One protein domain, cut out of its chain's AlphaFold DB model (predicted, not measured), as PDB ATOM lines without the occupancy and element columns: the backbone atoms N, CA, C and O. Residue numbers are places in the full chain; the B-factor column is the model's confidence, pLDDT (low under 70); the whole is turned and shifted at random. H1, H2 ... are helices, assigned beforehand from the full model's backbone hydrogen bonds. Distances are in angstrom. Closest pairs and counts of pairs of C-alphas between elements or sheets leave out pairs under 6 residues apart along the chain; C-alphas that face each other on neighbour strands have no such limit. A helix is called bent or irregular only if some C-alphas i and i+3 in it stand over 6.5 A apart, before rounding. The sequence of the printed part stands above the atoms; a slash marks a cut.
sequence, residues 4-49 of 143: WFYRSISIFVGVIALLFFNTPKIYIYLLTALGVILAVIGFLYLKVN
ATOM      1  N   TRP A   4     388.055 372.507 337.545       76.75
ATOM      2  CA  TRP A   4     387.614 373.854 337.195       76.75
ATOM      3  C   TRP A   4     386.553 373.867 336.086       76.75
ATOM      4  O   TRP A   4     385.548 374.552 336.236       76.75
ATOM      5  N   PHE A   5     386.693 373.040 335.047       80.75
ATOM      6  CA  PHE A   5     385.724 372.939 333.951       80.75
ATOM      7  C   PHE A   5     384.343 372.477 334.430       80.75
ATOM      8  O   PHE A   5     383.329 373.068 334.066       80.75
ATOM      9  N   TYR A   6     384.290 371.485 335.326       79.31
ATOM     10  CA  TYR A   6     383.022 371.017 335.897       79.31
ATOM     11  C   TYR A   6     382.348 372.051 336.807       79.31
ATOM     12  O   TYR A   6     381.124 372.165 336.789       79.31
ATOM     13  N   ARG A   7     383.120 372.841 337.570       77.62
ATOM     14  CA  ARG A   7     382.559 373.942 338.376       77.62
ATOM     15  C   ARG A   7     381.984 375.041 337.485       77.62
ATOM     16  O   ARG A   7     380.888 375.518 337.757       77.62
ATOM     17  N   SER A   8     382.668 375.386 336.395       76.56
ATOM     18  CA  SER A   8     382.172 376.360 335.420       76.56
ATOM     19  C   SER A   8     380.894 375.884 334.718       76.56
ATOM     20  O   SER A   8     379.945 376.656 334.615       76.56
ATOM     21  N   ILE A   9     380.816 374.610 334.317       85.12
ATOM     22  CA  ILE A   9     379.592 374.023 333.743       85.12
ATOM     23  C   ILE A   9     378.450 374.016 334.760       85.12
ATOM     24  O   ILE A   9     377.333 374.392 334.421       85.12
ATOM     25  N   SER A  10     378.711 373.629 336.010       81.25
ATOM     26  CA  SER A  10     377.683 373.578 337.054       81.25
ATOM     27  C   SER A  10     377.072 374.954 337.339       81.25
ATOM     28  O   SER A  10     375.855 375.056 337.483       81.25
ATOM     29  N   ILE A  11     377.885 376.016 337.349       82.50
ATOM     30  CA  ILE A  11     377.399 377.395 337.502       82.50
ATOM     31  C   ILE A  11     376.575 377.809 336.279       82.50
ATOM     32  O   ILE A  11     375.491 378.366 336.433       82.50
ATOM     33  N   PHE A  12     377.047 377.496 335.072       82.38
ATOM     34  CA  PHE A  12     376.344 377.834 333.835       82.38
ATOM     35  C   PHE A  12     374.967 377.159 333.754       82.38
ATOM     36  O   PHE A  12     373.965 377.817 333.483       82.38
ATOM     37  N   VAL A  13     374.894 375.868 334.089       82.06
ATOM     38  CA  VAL A  13     373.637 375.110 334.160       82.06
ATOM     39  C   VAL A  13     372.717 375.657 335.260       82.06
ATOM     40  O   VAL A  13     371.516 375.775 335.038       82.06
ATOM     41  N   GLY A  14     373.259 376.049 336.419       78.62
ATOM     42  CA  GLY A  14     372.484 376.641 337.516       78.62
ATOM     43  C   GLY A  14     371.878 378.008 337.177       78.62
ATOM     44  O   GLY A  14     370.713 378.256 337.483       78.62
ATOM     45  N   VAL A  15     372.630 378.878 336.494       76.19
ATOM     46  CA  VAL A  15     372.136 380.183 336.015       76.19
ATOM     47  C   VAL A  15     371.055 379.993 334.952       76.19
ATOM     48  O   VAL A  15     370.018 380.651 335.004       76.19
ATOM     49  N   ILE A  16     371.254 379.046 334.034       72.69
ATOM     50  CA  ILE A  16     370.249 378.666 333.039       72.69
ATOM     51  C   ILE A  16     368.973 378.160 333.726       72.69
ATOM     52  O   ILE A  16     367.885 378.632 333.406       72.69
ATOM     53  N   ALA A  17     369.085 377.272 334.718       70.25
ATOM     54  CA  ALA A  17     367.941 376.776 335.484       70.25
ATOM     55  C   ALA A  17     367.188 377.903 336.218       70.25
ATOM     56  O   ALA A  17     365.962 377.945 336.178       70.25
ATOM     57  N   LEU A  18     367.894 378.860 336.828       65.44
ATOM     58  CA  LEU A  18     367.280 380.028 337.478       65.44
ATOM     59  C   LEU A  18     366.519 380.927 336.491       65.44
ATOM     60  O   LEU A  18     365.432 381.412 336.816       65.44
ATOM     61  N   LEU A  19     367.044 381.107 335.277       63.59
ATOM     62  CA  LEU A  19     366.337 381.813 334.204       63.59
ATOM     63  C   LEU A  19     365.070 381.054 333.765       63.59
ATOM     64  O   LEU A  19     364.034 381.684 333.531       63.59
ATOM     65  N   PHE A  20     365.124 379.716 333.737       61.06
ATOM     66  CA  PHE A  20     363.978 378.850 333.438       61.06
ATOM     67  C   PHE A  20     362.877 378.896 334.511       61.06
ATOM     68  O   PHE A  20     361.700 378.883 334.157       61.06
ATOM     69  N   PHE A  21     363.220 378.994 335.799       63.06
ATOM     70  CA  PHE A  21     362.224 379.030 336.881       63.06
ATOM     71  C   PHE A  21     361.542 380.394 337.051       63.06
ATOM     72  O   PHE A  21     360.377 380.442 337.438       63.06
ATOM     73  N   ASN A  22     362.229 381.502 336.756       62.81
ATOM     74  CA  ASN A  22     361.729 382.837 337.109       62.81
ATOM     75  C   ASN A  22     360.953 383.550 335.982       62.81
ATOM     76  O   ASN A  22     360.383 384.617 336.203       62.81
ATOM     77  N   THR A  23     360.911 382.993 334.764       64.62
ATOM     78  CA  THR A  23     360.228 383.619 333.615       64.62
ATOM     79  C   THR A  23     359.365 382.621 332.823       64.62
ATOM     80  O   THR A  23     359.716 382.233 331.708       64.62
ATOM     81  N   PRO A  24     358.174 382.231 333.330       67.56
ATOM     82  CA  PRO A  24     357.306 381.244 332.668       67.56
ATOM     83  C   PRO A  24     356.913 381.636 331.232       67.56
ATOM     84  O   PRO A  24     356.664 380.779 330.389       67.56
ATOM     85  N   LYS A  25     356.918 382.939 330.919       72.62
ATOM     86  CA  LYS A  25     356.649 383.453 329.571       72.62
ATOM     87  C   LYS A  25     357.744 383.087 328.564       72.62
ATOM     88  O   LYS A  25     357.423 382.811 327.414       72.62
ATOM     89  N   ILE A  26     359.016 383.046 328.976       78.56
ATOM     90  CA  ILE A  26     360.142 382.775 328.068       78.56
ATOM     91  C   ILE A  26     360.098 381.337 327.549       78.56
ATOM     92  O   ILE A  26     360.337 381.092 326.370       78.56
ATOM     93  N   TYR A  27     359.684 380.401 328.406       74.62
ATOM     94  CA  TYR A  27     359.476 379.008 328.030       74.62
ATOM     95  C   TYR A  27     358.340 378.852 327.011       74.62
ATOM     96  O   TYR A  27     358.491 378.131 326.026       74.62
ATOM     97  N   ILE A  28     357.238 379.590 327.189       78.94
ATOM     98  CA  ILE A  28     356.126 379.611 326.229       78.94
ATOM     99  C   ILE A  28     356.601 380.135 324.867       78.94
ATOM    100  O   ILE A  28     356.291 379.518 323.852       78.94
ATOM    101  N   TYR A  29     357.396 381.210 324.827       83.12
ATOM    102  CA  TYR A  29     357.946 381.733 323.568       83.12
ATOM    103  C   TYR A  29     358.909 380.757 322.878       83.12
ATOM    104  O   TYR A  29     358.898 380.650 321.654       83.12
ATOM    105  N   LEU A  30     359.727 380.022 323.636       85.75
ATOM    106  CA  LEU A  30     360.623 379.008 323.069       85.75
ATOM    107  C   LEU A  30     359.846 377.815 322.503       85.75
ATOM    108  O   LEU A  30     360.163 377.345 321.413       85.75
ATOM    109  N   LEU A  31     358.806 377.351 323.202       83.88
ATOM    110  CA  LEU A  31     357.939 376.275 322.721       83.88
ATOM    111  C   LEU A  31     357.158 376.675 321.470       83.88
ATOM    112  O   LEU A  31     357.061 375.880 320.536       83.88
ATOM    113  N   THR A  32     356.616 377.896 321.423       84.69
ATOM    114  CA  THR A  32     355.909 378.375 320.229       84.69
ATOM    115  C   THR A  32     356.867 378.548 319.058       84.69
ATOM    116  O   THR A  32     356.553 378.088 317.963       84.69
ATOM    117  N   ALA A  33     358.059 379.111 319.278       90.06
ATOM    118  CA  ALA A  33     359.087 379.215 318.245       90.06
ATOM    119  C   ALA A  33     359.507 377.834 317.718       90.06
ATOM    120  O   ALA A  33     359.571 377.640 316.507       90.06
ATOM    121  N   LEU A  34     359.721 376.854 318.602       92.12
ATOM    122  CA  LEU A  34     360.046 375.483 318.210       92.12
ATOM    123  C   LEU A  34     358.908 374.836 317.410       92.12
ATOM    124  O   LEU A  34     359.165 374.215 316.383       92.12
ATOM    125  N   GLY A  35     357.655 375.017 317.834       90.94
ATOM    126  CA  GLY A  35     356.482 374.530 317.105       90.94
ATOM    127  C   GLY A  35     356.367 375.134 315.703       90.94
ATOM    128  O   GLY A  35     356.121 374.409 314.742       90.94
ATOM    129  N   VAL A  36     356.621 376.438 315.561       91.88
ATOM    130  CA  VAL A  36     356.661 377.119 314.256       91.88
ATOM    131  C   VAL A  36     357.810 376.587 313.399       91.88
ATOM    132  O   VAL A  36     357.597 376.281 312.230       91.88
ATOM    133  N   ILE A  37     359.006 376.411 313.968       91.56
ATOM    134  CA  ILE A  37     360.164 375.846 313.260       91.56
ATOM    135  C   ILE A  37     359.850 374.432 312.759       91.56
ATOM    136  O   ILE A  37     360.074 374.139 311.587       91.56
ATOM    137  N   LEU A  38     359.280 373.570 313.604       90.25
ATOM    138  CA  LEU A  38     358.895 372.210 313.222       90.25
ATOM    139  C   LEU A  38     357.798 372.200 312.151       90.25
ATOM    140  O   LEU A  38     357.876 371.401 311.220       90.25
ATOM    141  N   ALA A  39     356.817 373.103 312.227       87.25
ATOM    142  CA  ALA A  39     355.781 373.239 311.204       87.25
ATOM    143  C   ALA A  39     356.358 373.705 309.856       87.25
ATOM    144  O   ALA A  39     356.007 373.151 308.815       87.25
ATOM    145  N   VAL A  40     357.280 374.674 309.866       87.69
ATOM    146  CA  VAL A  40     357.972 375.155 308.659       87.69
ATOM    147  C   VAL A  40     358.832 374.050 308.052       87.69
ATOM    148  O   VAL A  40     358.756 373.825 306.846       87.69
ATOM    149  N   ILE A  41     359.600 373.323 308.868       84.62
ATOM    150  CA  ILE A  41     360.407 372.182 308.414       84.62
ATOM    151  C   ILE A  41     359.502 371.086 307.841       84.62
ATOM    152  O   ILE A  41     359.764 370.602 306.742       84.62
ATOM    153  N   GLY A  42     358.413 370.732 308.528       79.81
ATOM    154  CA  GLY A  42     357.446 369.740 308.054       79.81
ATOM    155  C   GLY A  42     356.816 370.132 306.716       79.81
ATOM    156  O   GLY A  42     356.745 369.313 305.800       79.81
ATOM    157  N   PHE A  43     356.441 371.403 306.558       75.75
ATOM    158  CA  PHE A  43     355.927 371.935 305.297       75.75
ATOM    159  C   PHE A  43     356.982 371.909 304.179       75.75
ATOM    160  O   PHE A  43     356.668 371.552 303.041       75.75
ATOM    161  N   LEU A  44     358.244 372.222 304.493       66.44
ATOM    162  CA  LEU A  44     359.354 372.146 303.539       66.44
ATOM    163  C   LEU A  44     359.590 370.701 303.067       66.44
ATOM    164  O   LEU A  44     359.715 370.457 301.867       66.44
ATOM    165  N   TYR A  45     359.588 369.740 303.994       66.19
ATOM    166  CA  TYR A  45     359.759 368.314 303.700       66.19
ATOM    167  C   TYR A  45     358.601 367.733 302.882       66.19
ATOM    168  O   TYR A  45     358.834 366.931 301.977       66.19
ATOM    169  N   LEU A  46     357.361 368.146 303.156       58.62
ATOM    170  CA  LEU A  46     356.196 367.744 302.362       58.62
ATOM    171  C   LEU A  46     356.266 368.293 300.933       58.62
ATOM    172  O   LEU A  46     355.949 367.575 299.987       58.62
ATOM    173  N   LYS A  47     356.729 369.536 300.757       54.75
ATOM    174  CA  LYS A  47     356.826 370.174 299.437       54.75
ATOM    175  C   LYS A  47     357.929 369.583 298.554       54.75
ATOM    176  O   LYS A  47     357.763 369.532 297.344       54.75
ATOM    177  N   VAL A  48     359.032 369.120 299.143       52.09
ATOM    178  CA  VAL A  48     360.112 368.430 298.407       52.09
ATOM    179  C   VAL A  48     359.682 367.036 297.929       52.09
ATOM    180  O   VAL A  48     360.232 366.524 296.960       52.09
ATOM    181  N   ASN A  49     358.672 366.439 298.566       49.62
ATOM    182  CA  ASN A  49     358.155 365.113 298.236       49.62
ATOM    183  C   ASN A  49     356.827 365.158 297.469       49.62
ATOM    184  O   ASN A  49     356.040 364.217 297.605       49.62
TER     185      ASN A  49
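Overview. This is residues 4 to 49 of the 143 residues of the protein "DUF2185 domain-containing protein" of Streptobacillus felis (UniProt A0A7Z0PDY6). Two long helices, H1 and then H2, meet near their ends in an open corner, a flat L with H2 as its longer arm. The helices are close to each other only at the corner round residue 23, and from there each arm runs off free. The printed part has 46 residues with two named helices, H1 then H2, and no named strand; its class is all helix. The whole is extended, with a radius of gyration of the C-alphas of 16.7 A, and the C-alphas span 49 by 26 by 6 A along their three main axes.

Arrangement. H1, residues 4 to 22, is joined to H2, residues 24 to 48, by a tight link of 1 residue, Thr 23. The two helices are close but not clearly touching, with 2 pairs of C-alphas within 8 A. Their closest C-alphas are those of Phe 20 and Tyr 27, 7.0 A apart. Their lines are about perpendicular, at 83 degrees, and their centres are 26.2 A apart. Residues 4 to 18 of H1 stand free, and so do residues 28 to 49, of which 28 to 48 belong to H2. In H1 and H2 every pair of O i and N i+4 is within hydrogen-bond range.

Along the chain. H1 begins with C-alpha 4 at (387.614, 373.854, 337.195) and ends with C-alpha 22 at (361.729, 382.837, 337.109), 27.4 A from first to last C-alpha. H2 begins with C-alpha 24 at (357.306, 381.244, 332.668) and ends with C-alpha 48 at (360.112, 368.430, 298.407), 36.7 A from first to last C-alpha. H2 is the longest helix, with 25 residues, and H1 has 19. Neither helix is bent or irregular.

Size, cuts and confidence. The outline is flat. The two C-alphas farthest apart are those of Trp 4 and Asn 49, the first and last printed residues, at 49.6 A. The printed part has no cut, and its one link is tight. The mean pLDDT of the printed part is 76.1, and the model's confidence is low, under 70, at residues 18 to 24 and 44 to 49.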